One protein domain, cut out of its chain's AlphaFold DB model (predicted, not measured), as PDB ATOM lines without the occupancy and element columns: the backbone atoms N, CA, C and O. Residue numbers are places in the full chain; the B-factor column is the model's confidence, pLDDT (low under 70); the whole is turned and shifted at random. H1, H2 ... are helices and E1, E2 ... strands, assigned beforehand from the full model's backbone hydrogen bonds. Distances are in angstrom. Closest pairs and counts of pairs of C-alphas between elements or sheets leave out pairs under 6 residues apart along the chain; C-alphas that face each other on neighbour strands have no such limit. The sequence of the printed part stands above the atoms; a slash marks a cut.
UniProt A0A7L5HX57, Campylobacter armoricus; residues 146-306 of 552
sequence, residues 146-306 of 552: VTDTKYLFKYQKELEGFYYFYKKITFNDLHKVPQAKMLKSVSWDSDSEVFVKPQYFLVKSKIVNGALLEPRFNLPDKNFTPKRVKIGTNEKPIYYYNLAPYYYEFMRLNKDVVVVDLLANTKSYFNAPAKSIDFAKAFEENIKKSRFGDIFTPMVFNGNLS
ATOM      1  N   VAL A 146      23.476 -17.619 -18.411       95.06
ATOM      2  CA  VAL A 146      24.446 -16.517 -18.476       95.06
ATOM      3  C   VAL A 146      25.800 -17.021 -18.969       95.06
ATOM      4  O   VAL A 146      26.240 -18.109 -18.598       95.06
ATOM      5  N   THR A 147      26.477 -16.225 -19.789       92.62
ATOM      6  CA  THR A 147      27.806 -16.559 -20.330       92.62
ATOM      7  C   THR A 147      28.917 -16.406 -19.294       92.62
ATOM      8  O   THR A 147      29.921 -17.103 -19.366       92.62
ATOM      9  N   ASP A 148      28.730 -15.506 -18.329       92.00
ATOM     10  CA  ASP A 148      29.684 -15.191 -17.270       92.00
ATOM     11  C   ASP A 148      28.920 -14.786 -16.000       92.00
ATOM     12  O   ASP A 148      27.987 -13.979 -16.038       92.00
ATOM     13  N   THR A 149      29.323 -15.342 -14.856       91.69
ATOM     14  CA  THR A 149      28.701 -15.057 -13.553       91.69
ATOM     15  C   THR A 149      28.788 -13.588 -13.145       91.69
ATOM     16  O   THR A 149      27.915 -13.125 -12.413       91.69
ATOM     17  N   LYS A 150      29.751 -12.811 -13.668       93.19
ATOM     18  CA  LYS A 150      29.839 -11.364 -13.403       93.19
ATOM     19  C   LYS A 150      28.556 -10.613 -13.774       93.19
ATOM     20  O   LYS A 150      28.203  -9.636 -13.118       93.19
ATOM     21  N   TYR A 151      27.835 -11.076 -14.801       94.50
ATOM     22  CA  TYR A 151      26.595 -10.437 -15.233       94.50
ATOM     23  C   TYR A 151      25.464 -10.634 -14.232       94.50
ATOM     24  O   TYR A 151      24.636  -9.741 -14.102       94.50
ATOM     25  N   LEU A 152      25.455 -11.738 -13.477       93.00
ATOM     26  CA  LEU A 152      24.476 -11.942 -12.405       93.00
ATOM     27  C   LEU A 152      24.627 -10.893 -11.304       93.00
ATOM     28  O   LEU A 152      23.632 -10.466 -10.735       93.00
ATOM     29  N   PHE A 153      25.856 -10.458 -11.018       91.19
ATOM     30  CA  PHE A 153      26.098  -9.382 -10.055       91.19
ATOM     31  C   PHE A 153      25.760  -8.012 -10.639       91.19
ATOM     32  O   PHE A 153      25.179  -7.177  -9.955       91.19
ATOM     33  N   LYS A 154      26.102  -7.784 -11.912       93.06
ATOM     34  CA  LYS A 154      25.841  -6.510 -12.591       93.06
ATOM     35  C   LYS A 154      24.344  -6.257 -12.826       93.06
ATOM     36  O   LYS A 154      23.903  -5.120 -12.707       93.06
ATOM     37  N   TYR A 155      23.587  -7.304 -13.145       92.25
ATOM     38  CA  TYR A 155      22.180  -7.260 -13.565       92.25
ATOM     39  C   TYR A 155      21.320  -8.206 -12.721       92.25
ATOM     40  O   TYR A 155      20.629  -9.090 -13.233       92.25
ATOM     41  N   GLN A 156      21.420  -8.069 -11.396       90.69
ATOM     42  CA  GLN A 156      20.841  -9.014 -10.438       90.69
ATOM     43  C   GLN A 156      19.326  -9.183 -10.590       90.69
ATOM     44  O   GLN A 156      18.826 -10.301 -10.477       90.69
ATOM     45  N   LYS A 157      18.602  -8.089 -10.838       90.56
ATOM     46  CA  LYS A 157      17.140  -8.106 -10.944       90.56
ATOM     47  C   LYS A 157      16.688  -8.683 -12.285       90.56
ATOM     48  O   LYS A 157      15.776  -9.497 -12.339       90.56
ATOM     49  N   GLU A 158      17.334  -8.274 -13.370       92.50
ATOM     50  CA  GLU A 158      16.974  -8.647 -14.740       92.50
ATOM     51  C   GLU A 158      17.337 -10.101 -15.061       92.50
ATOM     52  O   GLU A 158      16.696 -10.734 -15.902       92.50
ATOM     53  N   LEU A 159      18.369 -10.631 -14.397       92.62
ATOM     54  CA  LEU A 159      18.842 -12.006 -14.554       92.62
ATOM     55  C   LEU A 159      18.439 -12.914 -13.382       92.62
ATOM     56  O   LEU A 159      18.996 -14.006 -13.211       92.62
ATOM     57  N   GLU A 160      17.453 -12.503 -12.583       90.06
ATOM     58  CA  GLU A 160      16.887 -13.347 -11.537       90.06
ATOM     59  C   GLU A 160      16.282 -14.624 -12.149       90.06
ATOM     60  O   GLU A 160      15.489 -14.589 -13.091       90.06
ATOM     61  N   GLY A 161      16.684 -15.789 -11.634       89.31
ATOM     62  CA  GLY A 161      16.190 -17.085 -12.105       89.31
ATOM     63  C   GLY A 161      16.840 -17.611 -13.389       89.31
ATOM     64  O   GLY A 161      16.474 -18.701 -13.838       89.31
ATOM     65  N   PHE A 162      17.815 -16.895 -13.955       94.38
ATOM     66  CA  PHE A 162      18.679 -17.421 -15.015       94.38
ATOM     67  C   PHE A 162      19.631 -18.478 -14.461       94.38
ATOM     68  O   PHE A 162      19.901 -18.529 -13.266       94.38
ATOM     69  N   TYR A 163      20.148 -19.340 -15.327       94.56
ATOM     70  CA  TYR A 163      21.079 -20.387 -14.929       94.56
ATOM     71  C   TYR A 163      22.509 -19.975 -15.262       94.56
ATOM     72  O   TYR A 163      22.738 -19.192 -16.179       94.56
ATOM     73  N   TYR A 164      23.485 -20.510 -14.541       93.19
ATOM     74  CA  TYR A 164      24.899 -20.350 -14.864       93.19
ATOM     75  C   TYR A 164      25.597 -21.702 -14.872       93.19
ATOM     76  O   TYR A 164      25.180 -22.645 -14.192       93.19
ATOM     77  N   PHE A 165      26.666 -21.795 -15.656       90.38
ATOM     78  CA  PHE A 165      27.507 -22.978 -15.673       90.38
ATOM     79  C   PHE A 165      28.339 -23.042 -14.386       90.38
ATOM     80  O   PHE A 165      29.211 -22.204 -14.171       90.38
ATOM     81  N   TYR A 166      28.040 -24.005 -13.506       86.56
ATOM     82  CA  TYR A 166      28.675 -24.077 -12.185       86.56
ATOM     83  C   TYR A 166      30.065 -24.714 -12.249       86.56
ATOM     84  O   TYR A 166      31.032 -24.097 -11.815       86.56
ATOM     85  N   LYS A 167      30.159 -25.953 -12.757       79.12
ATOM     86  CA  LYS A 167      31.409 -26.675 -13.075       79.12
ATOM     87  C   LYS A 167      31.113 -28.061 -13.653       79.12
ATOM     88  O   LYS A 167      29.969 -28.523 -13.659       79.12
ATOM     89  N   LYS A 168      32.177 -28.747 -14.085       80.31
ATOM     90  CA  LYS A 168      32.156 -30.183 -14.381       80.31
ATOM     91  C   LYS A 168      32.032 -30.981 -13.081       80.31
ATOM     92  O   LYS A 168      32.888 -30.848 -12.209       80.31
ATOM     93  N   ILE A 169      30.984 -31.789 -12.952       73.75
ATOM     94  CA  ILE A 169      30.747 -32.649 -11.784       73.75
ATOM     95  C   ILE A 169      30.289 -34.012 -12.273       73.75
ATOM     96  O   ILE A 169      29.349 -34.112 -13.055       73.75
ATOM     97  N   THR A 170      30.918 -35.061 -11.762       70.31
ATOM     98  CA  THR A 170      30.485 -36.447 -11.932       70.31
ATOM     99  C   THR A 170      29.799 -36.956 -10.663       70.31
ATOM    100  O   THR A 170      30.017 -36.443  -9.566       70.31
ATOM    101  N   PHE A 171      29.015 -38.035 -10.760       66.88
ATOM    102  CA  PHE A 171      28.458 -38.672  -9.556       66.88
ATOM    103  C   PHE A 171      29.526 -39.159  -8.572       66.88
ATOM    104  O   PHE A 171      29.274 -39.196  -7.370       66.88
ATOM    105  N   ASN A 172      30.725 -39.492  -9.057       65.06
ATOM    106  CA  ASN A 172      31.846 -39.818  -8.184       65.06
ATOM    107  C   ASN A 172      32.268 -38.622  -7.320       65.06
ATOM    108  O   ASN A 172      32.566 -38.799  -6.139       65.06
ATOM    109  N   ASP A 173      32.216 -37.419  -7.887       72.00
ATOM    110  CA  ASP A 173      32.549 -36.182  -7.180       72.00
ATOM    111  C   ASP A 173      31.492 -35.827  -6.124       72.00
ATOM    112  O   ASP A 173      31.827 -35.262  -5.084       72.00
ATOM    113  N   LEU A 174      30.228 -36.204  -6.359       71.75
ATOM    114  CA  LEU A 174      29.123 -35.983  -5.422       71.75
ATOM    115  C   LEU A 174      29.140 -36.954  -4.233       71.75
ATOM    116  O   LEU A 174      28.885 -36.541  -3.106       71.75
ATOM    117  N   HIS A 175      29.434 -38.233  -4.471       66.50
ATOM    118  CA  HIS A 175      29.247 -39.278  -3.461       66.50
ATOM    119  C   HIS A 175      30.478 -39.559  -2.600       66.50
ATOM    120  O   HIS A 175      30.325 -39.866  -1.425       66.50
ATOM    121  N   LYS A 176      31.704 -39.478  -3.131       61.16
ATOM    122  CA  LYS A 176      32.939 -39.902  -2.425       61.16
ATOM    123  C   LYS A 176      32.913 -41.341  -1.833       61.16
ATOM    124  O   LYS A 176      33.844 -41.706  -1.120       61.16
ATOM    125  N   VAL A 177      31.905 -42.178  -2.131       55.97
ATOM    126  CA  VAL A 177      31.725 -43.554  -1.602       55.97
ATOM    127  C   VAL A 177      32.122 -44.613  -2.652       55.97
ATOM    128  O   VAL A 177      32.030 -44.338  -3.852       55.97
ATOM    129  N   PRO A 178      32.527 -45.844  -2.268       54.31
ATOM    130  CA  PRO A 178      32.894 -46.903  -3.213       54.31
ATOM    131  C   PRO A 178      31.818 -47.268  -4.245       54.31
ATOM    132  O   PRO A 178      32.184 -47.597  -5.375       54.31
ATOM    133  N   GLN A 179      30.516 -47.137  -3.930       54.44
ATOM    134  CA  GLN A 179      29.456 -47.332  -4.932       54.44
ATOM    135  C   GLN A 179      29.627 -46.379  -6.126       54.44
ATOM    136  O   GLN A 179      29.364 -46.762  -7.261       54.44
ATOM    137  N   ALA A 180      30.166 -45.175  -5.913       52.50
ATOM    138  CA  ALA A 180      30.386 -44.190  -6.965       52.50
ATOM    139  C   ALA A 180      31.486 -44.597  -7.965       52.50
ATOM    140  O   ALA A 180      31.423 -44.231  -9.142       52.50
ATOM    141  N   LYS A 181      32.442 -45.445  -7.546       54.28
ATOM    142  CA  LYS A 181      33.400 -46.083  -8.465       54.28
ATOM    143  C   LYS A 181      32.699 -47.055  -9.418       54.28
ATOM    144  O   LYS A 181      33.087 -47.118 -10.581       54.28
ATOM    145  N   MET A 182      31.643 -47.743  -8.969       53.72
ATOM    146  CA  MET A 182      30.821 -48.624  -9.817       53.72
ATOM    147  C   MET A 182      29.962 -47.833 -10.818       53.72
ATOM    148  O   MET A 182      29.666 -48.329 -11.900       53.72
ATOM    149  N   LEU A 183      29.624 -46.576 -10.502       52.97
ATOM    150  CA  LEU A 183      28.954 -45.643 -11.421       52.97
ATOM    151  C   LEU A 183      29.910 -45.090 -12.496       52.97
ATOM    152  O   LEU A 183      29.473 -44.649 -13.558       52.97
ATOM    153  N   LYS A 184      31.229 -45.099 -12.244       50.16
ATOM    154  CA  LYS A 184      32.264 -44.542 -13.136       50.16
ATOM    155  C   LYS A 184      32.491 -45.377 -14.408       50.16
ATOM    156  O   LYS A 184      33.147 -44.889 -15.321       50.16
ATOM    157  N   SER A 185      31.956 -46.585 -14.528       46.25
ATOM    158  CA  SER A 185      32.241 -47.497 -15.650       46.25
ATOM    159  C   SER A 185      31.078 -47.712 -16.629       46.25
ATOM    160  O   SER A 185      31.213 -48.517 -17.541       46.25
ATOM    161  N   VAL A 186      29.954 -46.999 -16.489       52.16
ATOM    162  CA  VAL A 186      28.740 -47.260 -17.288       52.16
ATOM    163  C   VAL A 186      28.545 -46.253 -18.433       52.16
ATOM    164  O   VAL A 186      28.542 -45.046 -18.188       52.16
ATOM    165  N   SER A 187      28.347 -46.768 -19.654       52.78
ATOM    166  CA  SER A 187      27.592 -46.162 -20.773       52.78
ATOM    167  C   SER A 187      27.406 -47.196 -21.894       52.78
ATOM    168  O   SER A 187      28.415 -47.823 -22.220       52.78
ATOM    169  N   TRP A 188      26.225 -47.310 -22.529       48.44
ATOM    170  CA  TRP A 188      26.144 -47.296 -24.008       48.44
ATOM    171  C   TRP A 188      24.723 -47.220 -24.596       48.44
ATOM    172  O   TRP A 188      23.846 -47.906 -24.096       48.44
ATOM    173  N   ASP A 189      24.547 -46.443 -25.669       47.09
ATOM    174  CA  ASP A 189      23.293 -46.066 -26.347       47.09
ATOM    175  C   ASP A 189      23.120 -46.750 -27.718       47.09
ATOM    176  O   ASP A 189      24.057 -46.718 -28.509       47.09
ATOM    177  N   SER A 190      21.910 -47.243 -28.027       42.56
ATOM    178  CA  SER A 190      21.292 -46.885 -29.319       42.56
ATOM    179  C   SER A 190      19.756 -46.943 -29.350       42.56
ATOM    180  O   SER A 190      19.198 -46.170 -30.110       42.56
ATOM    181  N   ASP A 191      19.039 -47.769 -28.562       46.12
ATOM    182  CA  ASP A 191      17.562 -47.879 -28.730       46.12
ATOM    183  C   ASP A 191      16.734 -48.208 -27.455       46.12
ATOM    184  O   ASP A 191      15.552 -48.535 -27.542       46.12
ATOM    185  N   SER A 192      17.297 -48.116 -26.241       46.31
ATOM    186  CA  SER A 192      16.539 -48.333 -24.985       46.31
ATOM    187  C   SER A 192      17.252 -47.749 -23.757       46.31
ATOM    188  O   SER A 192      18.462 -47.902 -23.646       46.31
ATOM    189  N   GLU A 193      16.493 -47.094 -22.864       48.84
ATOM    190  CA  GLU A 193      16.869 -46.348 -21.638       48.84
ATOM    191  C   GLU A 193      18.302 -46.539 -21.092       48.84
ATOM    192  O   GLU A 193      18.569 -47.362 -20.212       48.84
ATOM    193  N   VAL A 194      19.226 -45.694 -21.553       51.25
ATOM    194  CA  VAL A 194      20.609 -45.627 -21.062       51.25
ATOM    195  C   VAL A 194      20.836 -44.298 -20.363       51.25
ATOM    196  O   VAL A 194      20.535 -43.234 -20.896       51.25
ATOM    197  N   PHE A 195      21.398 -44.359 -19.155       52.41
ATOM    198  CA  PHE A 195      21.746 -43.174 -18.385       52.41
ATOM    199  C   PHE A 195      23.221 -42.808 -18.598       52.41
ATOM    200  O   PHE A 195      24.116 -43.542 -18.166       52.41
ATOM    201  N   VAL A 196      23.479 -41.675 -19.257       54.53
ATOM    202  CA  VAL A 196      24.830 -41.110 -19.376       54.53
ATOM    203  C   VAL A 196      25.179 -40.364 -18.095       54.53
ATOM    204  O   VAL A 196      24.328 -39.724 -17.478       54.53
ATOM    205  N   LYS A 197      26.435 -40.460 -17.653       60.91
ATOM    206  CA  LYS A 197      26.877 -39.753 -16.447       60.91
ATOM    207  C   LYS A 197      26.592 -38.256 -16.583       60.91
ATOM    208  O   LYS A 197      26.864 -37.697 -17.641       60.91
ATOM    209  N   PRO A 198      26.175 -37.588 -15.500       61.03
ATOM    210  CA  PRO A 198      26.169 -36.141 -15.478       61.03
ATOM    211  C   PRO A 198      27.595 -35.656 -15.715       61.03
ATOM    212  O   PRO A 198      28.528 -36.159 -15.078       61.03
ATOM    213  N   GLN A 199      27.761 -34.714 -16.635       72.69
ATOM    214  CA  GLN A 199      29.057 -34.092 -16.877       72.69
ATOM    215  C   GLN A 199      29.050 -32.644 -16.411       72.69
ATOM    216  O   GLN A 199      30.011 -32.199 -15.786       72.69
ATOM    217  N   TYR A 200      27.958 -31.925 -16.661       83.31
ATOM    218  CA  TYR A 200      27.891 -30.486 -16.471       83.31
ATOM    219  C   TYR A 200      26.589 -30.090 -15.791       83.31
ATOM    220  O   TYR A 200      25.516 -30.547 -16.179       83.31
ATOM    221  N   PHE A 201      26.681 -29.230 -14.778       86.31
ATOM    222  CA  PHE A 201      25.508 -28.677 -14.106       86.31
ATOM    223  C   PHE A 201      25.336 -27.205 -14.440       86.31
ATOM    224  O   PHE A 201      26.246 -26.390 -14.260       86.31
ATOM    225  N   LEU A 202      24.125 -26.884 -14.872       89.69
ATOM    226  CA  LEU A 202      23.606 -25.533 -14.886       89.69
ATOM    227  C   LEU A 202      22.796 -25.345 -13.612       89.69
ATOM    228  O   LEU A 202      21.935 -26.162 -13.287       89.69
ATOM    229  N   VAL A 203      23.069 -24.269 -12.893       92.88
ATOM    230  CA  VAL A 203      22.452 -24.000 -11.594       92.88
ATOM    231  C   VAL A 203      21.703 -22.687 -11.683       92.88
ATOM    232  O   VAL A 203      22.229 -21.713 -12.217       92.88
ATOM    233  N   LYS A 204      20.474 -22.659 -11.168       94.00
ATOM    234  CA  LYS A 204      19.692 -21.430 -11.069       94.00
ATOM    235  C   LYS A 204      20.426 -20.421 -10.187       94.00
ATOM    236  O   LYS A 204      20.856 -20.746  -9.080       94.00
ATOM    237  N   SER A 205      20.562 -19.195 -10.670       91.56
ATOM    238  CA  SER A 205      21.204 -18.110  -9.945       91.56
ATOM    239  C   SER A 205      20.422 -17.777  -8.672       91.56
ATOM    240  O   SER A 205      19.193 -17.667  -8.672       91.56
ATOM    241  N   LYS A 206      21.149 -17.617  -7.564       89.69
ATOM    242  CA  LYS A 206      20.612 -17.100  -6.305       89.69
ATOM    243  C   LYS A 206      21.683 -16.275  -5.610       89.69
ATOM    244  O   LYS A 206      22.716 -16.810  -5.219       89.69
ATOM    245  N   ILE A 207      21.437 -14.977  -5.471       86.06
ATOM    246  CA  ILE A 207      22.346 -14.051  -4.793       86.06
ATOM    247  C   ILE A 207      21.770 -13.740  -3.413       86.06
ATOM    248  O   ILE A 207      20.607 -13.358  -3.293       86.06
ATOM    249  N   VAL A 208      22.574 -13.931  -2.368       84.38
ATOM    250  CA  VAL A 208      22.214 -13.651  -0.971       84.38
ATOM    251  C   VAL A 208      23.341 -12.830  -0.359       84.38
ATOM    252  O   VAL A 208      24.502 -13.219  -0.456       84.38
ATOM    253  N   ASN A 209      23.013 -11.691   0.257       85.50
ATOM    254  CA  ASN A 209      23.988 -10.785   0.881       85.50
ATOM    255  C   ASN A 209      25.162 -10.406  -0.050       85.50
ATOM    256  O   ASN A 209      26.310 -10.356   0.377       85.50
ATOM    257  N   GLY A 210      24.880 -10.185  -1.339       81.69
ATOM    258  CA  GLY A 210      25.887  -9.795  -2.334       81.69
ATOM    259  C   GLY A 210      26.792 -10.928  -2.838       81.69
ATOM    260  O   GLY A 210      27.663 -10.671  -3.662       81.69
ATOM    261  N   ALA A 211      26.581 -12.173  -2.401       86.12
ATOM    262  CA  ALA A 211      27.336 -13.336  -2.861       86.12
ATOM    263  C   ALA A 211      26.451 -14.311  -3.649       86.12
ATOM    264  O   ALA A 211      25.290 -14.544  -3.298       86.12
ATOM    265  N   LEU A 212      27.012 -14.912  -4.704       87.25
ATOM    266  CA  LEU A 212      26.377 -16.027  -5.404       87.25
ATOM    267  C   LEU A 212      26.386 -17.246  -4.476       87.25
ATOM    268  O   LEU A 212      27.448 -17.715  -4.069       87.25
ATOM    269  N   LEU A 213      25.201 -17.734  -4.118       87.62
ATOM    270  CA  LEU A 213      25.058 -18.854  -3.201       87.62
ATOM    271  C   LEU A 213      25.584 -20.131  -3.859       87.62
ATOM    272  O   LEU A 213      25.114 -20.524  -4.928       87.62
ATOM    273  N   GLU A 214      26.517 -20.813  -3.196       84.62
ATOM    274  CA  GLU A 214      26.966 -22.114  -3.677       84.62
ATOM    275  C   GLU A 214      25.818 -23.138  -3.655       84.62
ATOM    276  O   GLU A 214      25.105 -23.256  -2.648       84.62
ATOM    277  N   PRO A 215      25.635 -23.918  -4.735       86.56
ATOM    278  CA  PRO A 215      24.613 -24.949  -4.775       86.56
ATOM    279  C   PRO A 215      24.915 -26.046  -3.756       86.56
ATOM    280  O   PRO A 215      26.007 -26.615  -3.723       86.56
ATOM    281  N   ARG A 216      23.905 -26.401  -2.959       85.00
ATOM    282  CA  ARG A 216      23.922 -27.602  -2.121       85.00
ATOM    283  C   ARG A 216      23.112 -28.688  -2.811       85.00
ATOM    284  O   ARG A 216      21.904 -28.540  -2.968       85.00
ATOM    285  N   PHE A 217      23.782 -29.761  -3.221       85.94
ATOM    286  CA  PHE A 217      23.133 -30.881  -3.893       85.94
ATOM    287  C   PHE A 217      22.568 -31.867  -2.877       85.94
ATOM    288  O   PHE A 217      23.305 -32.434  -2.068       85.94
ATOM    289  N   ASN A 218      21.266 -32.106  -2.960       87.12
ATOM    290  CA  ASN A 218      20.605 -33.157  -2.206       87.12
ATOM    291  C   ASN A 218      20.806 -34.483  -2.937       87.12
ATOM    292  O   ASN A 218      20.374 -34.645  -4.079       87.12
ATOM    293  N   LEU A 219      21.487 -35.427  -2.297       82.38
ATOM    294  CA  LEU A 219      21.718 -36.743  -2.879       82.38
ATOM    295  C   LEU A 219      20.575 -37.690  -2.488       82.38
ATOM    296  O   LEU A 219      20.184 -37.698  -1.318       82.38
ATOM    297  N   PRO A 220      20.056 -38.492  -3.432       78.81
ATOM    298  CA  PRO A 220      19.248 -39.666  -3.122       78.81
ATOM    299  C   PRO A 220      19.930 -40.574  -2.086       78.81
ATOM    300  O   PRO A 220      21.154 -40.533  -1.942       78.81
ATOM    301  N   ASP A 221      19.128 -41.385  -1.387       75.19
ATOM    302  CA  ASP A 221      19.528 -42.243  -0.259       75.19
ATOM    303  C   ASP A 221      20.950 -42.834  -0.394       75.19
ATOM    304  O   ASP A 221      21.314 -43.417  -1.419       75.19
ATOM    305  N   LYS A 222      21.744 -42.721   0.681       64.12
ATOM    306  CA  LYS A 222      23.107 -43.274   0.786       64.12
ATOM    307  C   LYS A 222      23.145 -44.789   0.558       64.12
ATOM    308  O   LYS A 222      24.195 -45.312   0.196       64.12
ATOM    309  N   ASN A 223      22.016 -45.474   0.739       67.38
ATOM    310  CA  ASN A 223      21.876 -46.914   0.523       67.38
ATOM    311  C   ASN A 223      21.395 -47.287  -0.891       67.38
ATOM    312  O   ASN A 223      21.079 -48.455  -1.143       67.38
ATOM    313  N   PHE A 224      21.339 -46.337  -1.835       70.56
ATOM    314  CA  PHE A 224      20.966 -46.642  -3.212       70.56
ATOM    315  C   PHE A 224      21.888 -47.719  -3.802       70.56
ATOM    316  O   PHE A 224      23.093 -47.524  -3.976       70.56
ATOM    317  N   THR A 225      21.293 -48.861  -4.141       69.56
ATOM    318  CA  THR A 225      21.990 -49.979  -4.774       69.56
ATOM    319  C   THR A 225      21.501 -50.083  -6.213       69.56
ATOM    320  O   THR A 225      20.341 -50.446  -6.435       69.56
ATOM    321  N   PRO A 226      22.332 -49.742  -7.214       69.94
ATOM    322  CA  PRO A 226      21.893 -49.799  -8.594       69.94
ATOM    323  C   PRO A 226      21.642 -51.244  -9.020       69.94
ATOM    324  O   PRO A 226      22.442 -52.142  -8.750       69.94
ATOM    325  N   LYS A 227      20.534 -51.476  -9.727       73.00
ATOM    326  CA  LYS A 227      20.215 -52.803 -10.261       73.00
ATOM    327  C   LYS A 227      21.134 -53.114 -11.438       73.00
ATOM    328  O   LYS A 227      21.256 -52.308 -12.357       73.00
ATOM    329  N   ARG A 228      21.768 -54.289 -11.426       74.69
ATOM    330  CA  ARG A 228      22.548 -54.789 -12.563       74.69
ATOM    331  C   ARG A 228      21.594 -55.314 -13.636       74.69
ATOM    332  O   ARG A 228      20.707 -56.104 -13.329       74.69
ATOM    333  N   VAL A 229      21.787 -54.896 -14.879       72.44
ATOM    334  CA  VAL A 229      20.980 -55.294 -16.035       72.44
ATOM    335  C   VAL A 229      21.889 -55.955 -17.073       72.44
ATOM    336  O   VAL A 229      23.053 -55.577 -17.226       72.44
ATOM    337  N   LYS A 230      21.371 -56.987 -17.742       75.38
ATOM    338  CA  LYS A 230      22.038 -57.750 -18.806       75.38
ATOM    339  C   LYS A 230      21.405 -57.365 -20.148       75.38
ATOM    340  O   LYS A 230      20.189 -57.462 -20.269       75.38
ATOM    341  N   ILE A 231      22.210 -56.962 -21.132       67.94
ATOM    342  CA  ILE A 231      21.790 -56.783 -22.539       67.94
ATOM    343  C   ILE A 231      22.681 -57.639 -23.440       67.94
ATOM    344  O   ILE A 231      23.788 -58.018 -23.054       67.94
ATOM    345  N   GLY A 232      22.209 -57.920 -24.650       67.19
ATOM    346  CA  GLY A 232      22.906 -58.722 -25.648       67.19
ATOM    347  C   GLY A 232      22.451 -60.178 -25.639       67.19
ATOM    348  O   GLY A 232      21.662 -60.608 -24.795       67.19
ATOM    349  N   THR A 233      22.936 -60.943 -26.610       70.50
ATOM    350  CA  THR A 233      22.644 -62.375 -26.699       70.50
ATOM    351  C   THR A 233      23.344 -63.134 -25.570       70.50
ATOM    352  O   THR A 233      24.304 -62.653 -24.964       70.50
ATOM    353  N   ASN A 234      22.883 -64.354 -25.282       72.00
ATOM    354  CA  ASN A 234      23.506 -65.202 -24.260       72.00
ATOM    355  C   ASN A 234      24.989 -65.505 -24.536       72.00
ATOM    356  O   ASN A 234      25.724 -65.774 -23.592       72.00
ATOM    357  N   GLU A 235      25.426 -65.406 -25.793       74.38
ATOM    358  CA  GLU A 235      26.806 -65.649 -26.226       74.38
ATOM    359  C   GLU A 235      27.736 -64.445 -26.009       74.38
ATOM    360  O   GLU A 235      28.943 -64.621 -25.850       74.38
ATOM    361  N   LYS A 236      27.199 -63.216 -25.970       71.06
ATOM    362  CA  LYS A 236      27.962 -61.982 -25.709       71.06
ATOM    363  C   LYS A 236      27.197 -61.046 -24.763       71.06
ATOM    364  O   LYS A 236      26.776 -59.964 -25.177       71.06
ATOM    365  N   PRO A 237      26.992 -61.442 -23.493       67.25
ATOM    366  CA  PRO A 237      26.245 -60.626 -22.554       67.25
ATOM    367  C   PRO A 237      27.073 -59.429 -22.085       67.25
ATOM    368  O   PRO A 237      28.191 -59.575 -21.589       67.25
ATOM    369  N   ILE A 238      26.482 -58.243 -22.175       67.69
ATOM    370  CA  ILE A 238      27.019 -57.007 -21.613       67.69
ATOM    371  C   ILE A 238      26.225 -56.699 -20.347       67.69
ATOM    372  O   ILE A 238      24.993 -56.705 -20.345       67.69
ATOM    373  N   TYR A 239      26.933 -56.435 -19.251       69.44
ATOM    374  CA  TYR A 239      26.314 -56.086 -17.979       69.44
ATOM    375  C   TYR A 239      26.594 -54.636 -17.612       69.44
ATOM    376  O   TYR A 239      27.735 -54.185 -17.682       69.44
ATOM    377  N   TYR A 240      25.569 -53.941 -17.132       65.69
ATOM    378  CA  TYR A 240      25.664 -52.560 -16.669       65.69
ATOM    379  C   TYR A 240      24.774 -52.338 -15.443       65.69
ATOM    380  O   TYR A 240      24.005 -53.212 -15.052       65.69
ATOM    381  N   TYR A 241      24.903 -51.174 -14.814       69.88
ATOM    382  CA  TYR A 241      24.106 -50.773 -13.658       69.88
ATOM    383  C   TYR A 241      23.075 -49.721 -14.086       69.88
ATOM    384  O   TYR A 241      23.455 -48.701 -14.657       69.88
ATOM    385  N   ASN A 242      21.783 -49.950 -13.819       70.19
ATOM    386  CA  ASN A 242      20.718 -48.985 -14.103       70.19
ATOM    387  C   ASN A 242      20.694 -47.886 -13.029       70.19
ATOM    388  O   ASN A 242      20.427 -48.154 -11.854       70.19
ATOM    389  N   LEU A 243      20.962 -46.651 -13.462       71.69
ATOM    390  CA  LEU A 243      21.031 -45.453 -12.620       71.69
ATOM    391  C   LEU A 243      19.860 -44.490 -12.818       71.69
ATOM    392  O   LEU A 243      19.804 -43.474 -12.128       71.69
ATOM    393  N   ALA A 244      18.923 -44.793 -13.717       73.69
ATOM    394  CA  ALA A 244      17.807 -43.904 -14.023       73.69
ATOM    395  C   ALA A 244      16.967 -43.538 -12.778       73.69
ATOM    396  O   ALA A 244      16.722 -42.346 -12.582       73.69
ATOM    397  N   PRO A 245      16.611 -44.471 -11.863       77.56
ATOM    398  CA  PRO A 245      15.868 -44.114 -10.650       77.56
ATOM    399  C   PRO A 245      16.619 -43.119  -9.761       77.56
ATOM    400  O   PRO A 245      16.024 -42.189  -9.226       77.56
ATOM    401  N   TYR A 246      17.938 -43.288  -9.639       77.38
ATOM    402  CA  TYR A 246      18.781 -42.372  -8.878       77.38
ATOM    403  C   TYR A 246      18.826 -40.991  -9.531       77.38
ATOM    404  O   TYR A 246      18.719 -39.981  -8.841       77.38
ATOM    405  N   TYR A 247      18.961 -40.930 -10.856       76.69
ATOM    406  CA  TYR A 247      18.940 -39.664 -11.579       76.69
ATOM    407  C   TYR A 247      17.614 -38.926 -11.421       76.69
ATOM    408  O   TYR A 247      17.620 -37.748 -11.076       76.69
ATOM    409  N   TYR A 248      16.485 -39.599 -11.646       79.94
ATOM    410  CA  TYR A 248      15.178 -38.959 -11.524       79.94
ATOM    411  C   TYR A 248      14.931 -38.462 -10.102       79.94
ATOM    412  O   TYR A 248      14.450 -37.345  -9.923       79.94
ATOM    413  N   GLU A 249      15.338 -39.235  -9.095       84.50
ATOM    414  CA  GLU A 249      15.264 -38.801  -7.704       84.50
ATOM    415  C   GLU A 249      16.192 -37.610  -7.429       84.50
ATOM    416  O   GLU A 249      15.781 -36.639  -6.797       84.50
ATOM    417  N   PHE A 250      17.411 -37.612  -7.974       83.81
ATOM    418  CA  PHE A 250      18.319 -36.470  -7.889       83.81
ATOM    419  C   PHE A 250      17.696 -35.217  -8.522       83.81
ATOM    420  O   PHE A 250      17.686 -34.161  -7.893       83.81
ATOM    421  N   MET A 251      17.124 -35.321  -9.723       84.88
ATOM    422  CA  MET A 251      16.455 -34.199 -10.392       84.88
ATOM    423  C   MET A 251      15.237 -33.706  -9.602       84.88
ATOM    424  O   MET A 251      15.022 -32.499  -9.481       84.88
ATOM    425  N   ARG A 252      14.469 -34.619  -8.996       88.88
ATOM    426  CA  ARG A 252      13.324 -34.289  -8.134       88.88
ATOM    427  C   ARG A 252      13.752 -33.521  -6.880       88.88
ATOM    428  O   ARG A 252      13.071 -32.572  -6.487       88.88
ATOM    429  N   LEU A 253      14.866 -33.925  -6.266       90.38
ATOM    430  CA  LEU A 253      15.440 -33.305  -5.066       90.38
ATOM    431  C   LEU A 253      16.168 -31.979  -5.354       90.38
ATOM    432  O   LEU A 253      16.334 -31.170  -4.438       90.38
ATOM    433  N   ASN A 254      16.586 -31.739  -6.603       88.94
ATOM    434  CA  ASN A 254      17.387 -30.583  -7.022       88.94
ATOM    435  C   ASN A 254      16.726 -29.818  -8.182       88.94
ATOM    436  O   ASN A 254      17.295 -29.682  -9.262       88.94
ATOM    437  N   LYS A 255      15.523 -29.277  -7.954       89.69
ATOM    438  CA  LYS A 255      14.706 -28.596  -8.985       89.69
ATOM    439  C   LYS A 255      15.381 -27.389  -9.657       89.69
ATOM    440  O   LYS A 255      15.018 -27.016 -10.771       89.69
ATOM    441  N   ASP A 256      16.351 -26.783  -8.981       91.38
ATOM    442  CA  ASP A 256      17.112 -25.625  -9.460       91.38
ATOM    443  C   ASP A 256      18.385 -26.020 -10.234       91.38
ATOM    444  O   ASP A 256      19.219 -25.169 -10.542       91.38
ATOM    445  N   VAL A 257      18.540 -27.304 -10.569       88.75
ATOM    446  CA  VAL A 257      19.686 -27.843 -11.306       88.75
ATOM    447  C   VAL A 257      19.211 -28.443 -12.623       88.75
ATOM    448  O   VAL A 257      18.240 -29.194 -12.668       88.75
ATOM    449  N   VAL A 258      19.920 -28.125 -13.702       86.25
ATOM    450  CA  VAL A 258      19.802 -28.815 -14.987       86.25
ATOM    451  C   VAL A 258      21.099 -29.553 -15.257       86.25
ATOM    452  O   VAL A 258      22.191 -28.996 -15.130       86.25
ATOM    453  N   VAL A 259      20.967 -30.823 -15.623       81.06
ATOM    454  CA  VAL A 259      22.089 -31.681 -15.985       81.06
ATOM    455  C   VAL A 259      22.243 -31.675 -17.492       81.06
ATOM    456  O   VAL A 259      21.290 -31.944 -18.217       81.06
ATOM    457  N   VAL A 260      23.454 -31.376 -17.943       78.56
ATOM    458  CA  VAL A 260      23.830 -31.383 -19.352       78.56
ATOM    459  C   VAL A 260      24.950 -32.398 -19.549       78.56
ATOM    460  O   VAL A 260      25.878 -32.504 -18.740       78.56
ATOM    461  N   ASP A 261      24.831 -33.167 -20.621       70.94
ATOM    462  CA  ASP A 261      25.803 -34.174 -21.030       70.94
ATOM    463  C   ASP A 261      26.455 -33.761 -22.367       70.94
ATOM    464  O   ASP A 261      26.649 -32.568 -22.613       70.94
ATOM    465  N   LEU A 262      26.834 -34.709 -23.227       70.19
ATOM    466  CA  LEU A 262      27.319 -34.429 -24.567       70.19
ATOM    467  C   LEU A 262      26.170 -33.920 -25.433       70.19
ATOM    468  O   LEU A 262      25.064 -34.460 -25.424       70.19
ATOM    469  N   LEU A 263      26.451 -32.897 -26.230       64.88
ATOM    470  CA  LEU A 263      25.497 -32.428 -27.222       64.88
ATOM    471  C   LEU A 263      25.615 -33.304 -28.470       64.88
ATOM    472  O   LEU A 263      26.701 -33.442 -29.043       64.88
ATOM    473  N   ALA A 264      24.497 -33.885 -28.903       55.91
ATOM    474  CA  ALA A 264      24.398 -34.482 -30.226       55.91
ATOM    475  C   ALA A 264      24.306 -33.346 -31.246       55.91
ATOM    476  O   ALA A 264      23.335 -32.590 -31.259       55.91
ATOM    477  N   ASN A 265      25.320 -33.199 -32.099       55.47
ATOM    478  CA  ASN A 265      25.222 -32.252 -33.199       55.47
ATOM    479  C   ASN A 265      24.139 -32.763 -34.162       55.47
ATOM    480  O   ASN A 265      24.292 -33.832 -34.756       55.47
ATOM    481  N   THR A 266      23.022 -32.044 -34.278       47.22
ATOM    482  CA  THR A 266      21.971 -32.361 -35.252       47.22
ATOM    483  C   THR A 266      22.602 -32.395 -36.639       47.22
ATOM    484  O   THR A 266      23.127 -31.374 -37.076       47.22
ATOM    485  N   LYS A 267      22.588 -33.580 -37.263       42.16
ATOM    486  CA  LYS A 267      23.017 -33.910 -38.631       42.16
ATOM    487  C   LYS A 267      23.376 -32.689 -39.488       42.16
ATOM    488  O   LYS A 267      22.504 -31.896 -39.841       42.16
ATOM    489  N   SER A 268      24.629 -32.613 -39.943       40.84
ATOM    490  CA  SER A 268      24.866 -32.020 -41.258       40.84
ATOM    491  C   SER A 268      23.938 -32.742 -42.235       40.84
ATOM    492  O   SER A 268      23.882 -33.970 -42.232       40.84
ATOM    493  N   TYR A 269      23.191 -32.004 -43.054       42.41
ATOM    494  CA  TYR A 269      22.273 -32.561 -44.060       42.41
ATOM    495  C   TYR A 269      22.953 -33.527 -45.057       42.41
ATOM    496  O   TYR A 269      22.285 -34.235 -45.800       42.41
ATOM    497  N   PHE A 270      24.281 -33.618 -45.014       37.06
ATOM    498  CA  PHE A 270      25.076 -34.710 -45.556       37.06
ATOM    499  C   PHE A 270      25.343 -35.724 -44.444       37.06
ATOM    500  O   PHE A 270      26.087 -35.374 -43.535       37.06
ATOM    501  N   ASN A 271      24.725 -36.912 -44.527       38.91
ATOM    502  CA  ASN A 271      24.882 -38.187 -43.785       38.91
ATOM    503  C   ASN A 271      26.180 -38.452 -42.967       38.91
ATOM    504  O   ASN A 271      26.727 -39.552 -42.994       38.91
ATOM    505  N   ALA A 272      26.681 -37.493 -42.198       39.91
ATOM    506  CA  ALA A 272      27.772 -37.675 -41.265       39.91
ATOM    507  C   ALA A 272      27.164 -38.139 -39.936       39.91
ATOM    508  O   ALA A 272      26.159 -37.569 -39.492       39.91
ATOM    509  N   PRO A 273      27.738 -39.166 -39.286       45.12
ATOM    510  CA  PRO A 273      27.288 -39.568 -37.962       45.12
ATOM    511  C   PRO A 273      27.366 -38.358 -37.026       45.12
ATOM    512  O   PRO A 273      28.363 -37.631 -37.029       45.12
ATOM    513  N   ALA A 274      26.303 -38.127 -36.251       53.66
ATOM    514  CA  ALA A 274      26.264 -37.062 -35.259       53.66
ATOM    515  C   ALA A 274      27.461 -37.231 -34.315       53.66
ATOM    516  O   ALA A 274      27.507 -38.152 -33.502       53.66
ATOM    517  N   LYS A 275      28.473 -36.372 -34.459       58.06
ATOM    518  CA  LYS A 275      29.628 -36.394 -33.569       58.06
ATOM    519  C   LYS A 275      29.198 -35.752 -32.257       58.06
ATOM    520  O   LYS A 275      28.813 -34.582 -32.244       58.06
ATOM    521  N   SER A 276      29.251 -36.517 -31.174       66.19
ATOM    522  CA  SER A 276      29.036 -35.986 -29.835       66.19
ATOM    523  C   SER A 276      30.138 -34.974 -29.505       66.19
ATOM    524  O   SER A 276      31.321 -35.203 -29.779       66.19
ATOM    525  N   ILE A 277      29.747 -33.821 -28.965       71.44
ATOM    526  CA  ILE A 277      30.679 -32.773 -28.541       71.44
ATOM    527  C   ILE A 277      30.511 -32.476 -27.054       71.44
ATOM    528  O   ILE A 277      29.406 -32.487 -26.512       71.44
ATOM    529  N   ASP A 278      31.639 -32.212 -26.402       80.12
ATOM    530  CA  ASP A 278      31.693 -31.755 -25.021       80.12
ATOM    531  C   ASP A 278      30.956 -30.417 -24.850       80.12
ATOM    532  O   ASP A 278      31.252 -29.453 -25.561       80.12
ATOM    533  N   PHE A 279      30.002 -30.354 -23.914       81.06
ATOM    534  CA  PHE A 279      29.185 -29.159 -23.695       81.06
ATOM    535  C   PHE A 279      30.019 -27.940 -23.301       81.06
ATOM    536  O   PHE A 279      29.809 -26.873 -23.866       81.06
ATOM    537  N   ALA A 280      30.975 -28.077 -22.373       84.12
ATOM    538  CA  ALA A 280      31.786 -26.941 -21.934       84.12
ATOM    539  C   ALA A 280      32.604 -26.376 -23.101       84.12
ATOM    540  O   ALA A 280      32.660 -25.163 -23.298       84.12
ATOM    541  N   LYS A 281      33.161 -27.257 -23.943       84.56
ATOM    542  CA  LYS A 281      33.819 -26.843 -25.185       84.56
ATOM    543  C   LYS A 281      32.857 -26.118 -26.134       84.56
ATOM    544  O   LYS A 281      33.205 -25.051 -26.632       84.56
ATOM    545  N   ALA A 282      31.667 -26.665 -26.379       80.44
ATOM    546  CA  ALA A 282      30.672 -26.056 -27.264       80.44
ATOM    547  C   ALA A 282      30.174 -24.692 -26.746       80.44
ATOM    548  O   ALA A 282      30.037 -23.749 -27.524       80.44
ATOM    549  N   PHE A 283      29.959 -24.574 -25.435       85.50
ATOM    550  CA  PHE A 283      29.558 -23.345 -24.753       85.50
ATOM    551  C   PHE A 283      30.603 -22.239 -24.945       85.50
ATOM    552  O   PHE A 283      30.285 -21.158 -25.441       85.50
ATOM    553  N   GLU A 284      31.872 -22.540 -24.656       86.50
ATOM    554  CA  GLU A 284      32.989 -21.609 -24.852       86.50
ATOM    555  C   GLU A 284      33.217 -21.262 -26.329       86.50
ATOM    556  O   GLU A 284      33.496 -20.113 -26.676       86.50
ATOM    557  N   GLU A 285      33.086 -22.234 -27.235       84.19
ATOM    558  CA  GLU A 285      33.191 -21.981 -28.671       84.19
ATOM    559  C   GLU A 285      32.076 -21.070 -29.184       84.19
ATOM    560  O   GLU A 285      32.362 -20.174 -29.975       84.19
ATOM    561  N   ASN A 286      30.833 -21.246 -28.723       82.88
ATOM    562  CA  ASN A 286      29.737 -20.337 -29.052       82.88
ATOM    563  C   ASN A 286      30.047 -18.911 -28.579       82.88
ATOM    564  O   ASN A 286      29.855 -17.964 -29.342       82.88
ATOM    565  N   ILE A 287      30.577 -18.737 -27.362       85.19
ATOM    566  CA  ILE A 287      30.995 -17.417 -26.861       85.19
ATOM    567  C   ILE A 287      32.083 -16.827 -27.763       85.19
ATOM    568  O   ILE A 287      31.989 -15.667 -28.148       85.19
ATOM    569  N   LYS A 288      33.102 -17.605 -28.136       84.88
ATOM    570  CA  LYS A 288      34.211 -17.124 -28.978       84.88
ATOM    571  C   LYS A 288      33.760 -16.756 -30.393       84.88
ATOM    572  O   LYS A 288      34.080 -15.666 -30.852       84.88
ATOM    573  N   LYS A 289      33.000 -17.632 -31.061       78.94
ATOM    574  CA  LYS A 289      32.510 -17.435 -32.440       78.94
ATOM    575  C   LYS A 289      31.523 -16.272 -32.554       78.94
ATOM    576  O   LYS A 289      31.411 -15.670 -33.613       78.94
ATOM    577  N   SER A 290      30.810 -15.964 -31.474       74.81
ATOM    578  CA  SER A 290      29.813 -14.892 -31.439       74.81
ATOM    579  C   SER A 290      30.364 -13.520 -31.052       74.81
ATOM    580  O   SER A 290      29.601 -12.550 -31.032       74.81
ATOM    581  N   ARG A 291      31.662 -13.410 -30.744       70.69
ATOM    582  CA  ARG A 291      32.306 -12.114 -30.514       70.69
ATOM    583  C   ARG A 291      32.487 -11.386 -31.838       70.69
ATOM    584  O   ARG A 291      33.245 -11.811 -32.703       70.69
ATOM    585  N   PHE A 292      31.843 -10.236 -31.950       65.81
ATOM    586  CA  PHE A 292      32.027  -9.297 -33.053       65.81
ATOM    587  C   PHE A 292      32.960  -8.165 -32.597       65.81
ATOM    588  O   PHE A 292      32.526  -7.034 -32.362       65.81
ATOM    589  N   GLY A 293      34.241  -8.496 -32.397       59.59
ATOM    590  CA  GLY A 293      35.236  -7.575 -31.829       59.59
ATOM    591  C   GLY A 293      34.860  -7.076 -30.427       59.59
ATOM    592  O   GLY A 293      34.189  -7.781 -29.674       59.59
ATOM    593  N   ASP A 294      35.252  -5.841 -30.101       56.56
ATOM    594  CA  ASP A 294      34.959  -5.189 -28.810       56.56
ATOM    595  C   ASP A 294      33.580  -4.502 -28.767       56.56
ATOM    596  O   ASP A 294      33.247  -3.796 -27.814       56.56
ATOM    597  N   ILE A 295      32.769  -4.659 -29.819       62.59
ATOM    598  CA  ILE A 295      31.496  -3.940 -29.968       62.59
ATOM    599  C   ILE A 295      30.367  -4.660 -29.230       62.59
ATOM    600  O   ILE A 295      29.547  -4.007 -28.583       62.59
ATOM    601  N   PHE A 296      30.329  -5.993 -29.323       74.88
ATOM    602  CA  PHE A 296      29.268  -6.810 -28.747       74.88
ATOM    603  C   PHE A 296      29.813  -7.834 -27.769       74.88
ATOM    604  O   PHE A 296      30.659  -8.660 -28.112       74.88
ATOM    605  N   THR A 297      29.275  -7.818 -26.553       85.31
ATOM    606  CA  THR A 297      29.688  -8.728 -25.488       85.31
ATOM    607  C   THR A 297      28.590  -9.760 -25.219       85.31
ATOM    608  O   THR A 297      27.517  -9.382 -24.740       85.31
ATOM    609  N   PRO A 298      28.807 -11.053 -25.552       90.56
ATOM    610  CA  PRO A 298      27.831 -12.107 -25.289       90.56
ATOM    611  C   PRO A 298      27.518 -12.179 -23.794       90.56
ATOM    612  O   PRO A 298      28.437 -12.315 -22.981       90.56
ATOM    613  N   MET A 299      26.238 -12.105 -23.434       93.06
ATOM    614  CA  MET A 299      25.794 -12.028 -22.039       93.06
ATOM    615  C   MET A 299      24.944 -13.235 -21.641       93.06
ATOM    616  O   MET A 299      25.109 -13.789 -20.554       93.06
ATOM    617  N   VAL A 300      24.031 -13.654 -22.517       93.31
ATOM    618  CA  VAL A 300      23.072 -14.726 -22.238       93.31
ATOM    619  C   VAL A 300      22.863 -15.583 -23.480       93.31
ATOM    620  O   VAL A 300      22.710 -15.064 -24.582       93.31
ATOM    621  N   PHE A 301      22.775 -16.892 -23.281       90.94
ATOM    622  CA  PHE A 301      22.166 -17.819 -24.223       90.94
ATOM    623  C   PHE A 301      20.701 -18.050 -23.870       90.94
ATOM    624  O   PHE A 301      20.342 -18.196 -22.695       90.94
ATOM    625  N   ASN A 302      19.851 -18.126 -24.888       87.38
ATOM    626  CA  ASN A 302      18.476 -18.555 -24.683       87.38
ATOM    627  C   ASN A 302      18.394 -20.062 -24.354       87.38
ATOM    628  O   ASN A 302      19.367 -20.810 -24.461       87.38
ATOM    629  N   GLY A 303      17.199 -20.516 -23.974       81.44
ATOM    630  CA  GLY A 303      16.950 -21.885 -23.522       81.44
ATOM    631  C   GLY A 303      17.276 -23.008 -24.507       81.44
ATOM    632  O   GLY A 303      17.311 -24.155 -24.080       81.44
ATOM    633  N   ASN A 304      17.525 -22.719 -25.786       75.88
ATOM    634  CA  ASN A 304      17.951 -23.715 -26.770       75.88
ATOM    635  C   ASN A 304      19.368 -23.465 -27.333       75.88
ATOM    636  O   ASN A 304      19.747 -24.086 -28.316       75.88
ATOM    637  N   LEU A 305      20.153 -22.552 -26.749       76.50
ATOM    638  CA  LEU A 305      21.481 -22.121 -27.230       76.50
ATOM    639  C   LEU A 305      21.535 -21.556 -28.664       76.50
ATOM    640  O   LEU A 305      22.596 -21.119 -29.105       76.50
ATOM    641  N   SER A 306      20.412 -21.504 -29.383       77.38
ATOM    642  CA  SER A 306      20.345 -21.025 -30.770       77.38
ATOM    643  C   SER A 306      20.322 -19.497 -30.889       77.38
ATOM    644  O   SER A 306      20.412 -18.957 -31.994       77.38
TER     645      SER A 306
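This is residues 146 to 306 of the 552 residues of a protein of Campylobacter armoricus (UniProt A0A7L5HX57). A small, three-stranded sheet, E1 E2 E5, forms the middle of a flat, loosely filled model, with H4 and H5 reaching only its margins. At one end of the longest axis is the hairpin of E3 and E4, at the other H1 and E6, and long loops run between the parts; residues 291 to 296 stick out. The printed part has 161 residues, with five named helices and six named strands in the order H1 E1 H2 H3 E2 E3 E4 H4 E5 H5 E6; both sheets are antiparallel. The class is mixed, helices and strands, with 66 residues, under half, in named elements. The whole is loose, with a radius of gyration of the C-alphas of 18.9 A and spans of 62 by 47 by 21 A.

In the larger sheet, E1 is residues 163 to 168, 14.8 A long, from C-alpha 163 at (21.079, -20.387, -14.929); E2 is residues 200 to 204, 13.4 A long, and E5 residues 257 to 260. E3, residues 227 to 231, and E4, residues 238 to 242, make the other sheet. H4 is residues 244 to 253, 14.1 A long, and H5 residues 279 to 289, 15.0 A long. H1 is residues 150 to 154, beginning at C-alpha 150 (29.839, -11.364, -13.403), H2 residues 171 to 175 and H3 residues 178 to 183. E6, residues 298 to 301, ends at C-alpha 301 (22.166, -17.819, -24.223).

E2 is the inner strand, antiparallel to E1 at 149 degrees, with N 164 and O 203 at 2.9 A, and to E5 at 152 degrees, with N 258 and O 202 at 2.8 A. H5 only grazes this sheet with residues 279 to 283; H5 and E1 are near each other. H4 is only just on the sheet, with 5 pairs of C-alphas within 10 A, and only grazes it with residues 247 to 251. The hairpin E3 and E4 is antiparallel at 145 degrees, with N 229 and O 240 at 2.8 A. H2 and H3 touch, the closest C-alphas being those of Asn 172 and Ala 180, 4.8 A. E6 pairs with no named strand; its closest C-alpha to H1 is that of Met 299, 7.0 A from Tyr 151. Every O i to N i+4 pair is within hydrogen-bond range in H1, H2, H4 and H5, and 1 of 2 in H3.

The C-alphas farthest apart, of Asn 234 and Ile 295, are 62.0 A apart. The printed part has no cut. The links H3 to E2, E2 to E3 and E5 to H5 are long. Mean pLDDT of the printed part is 74.1; 55 residues are under 70, among them 175 to 198 and 263 to 276.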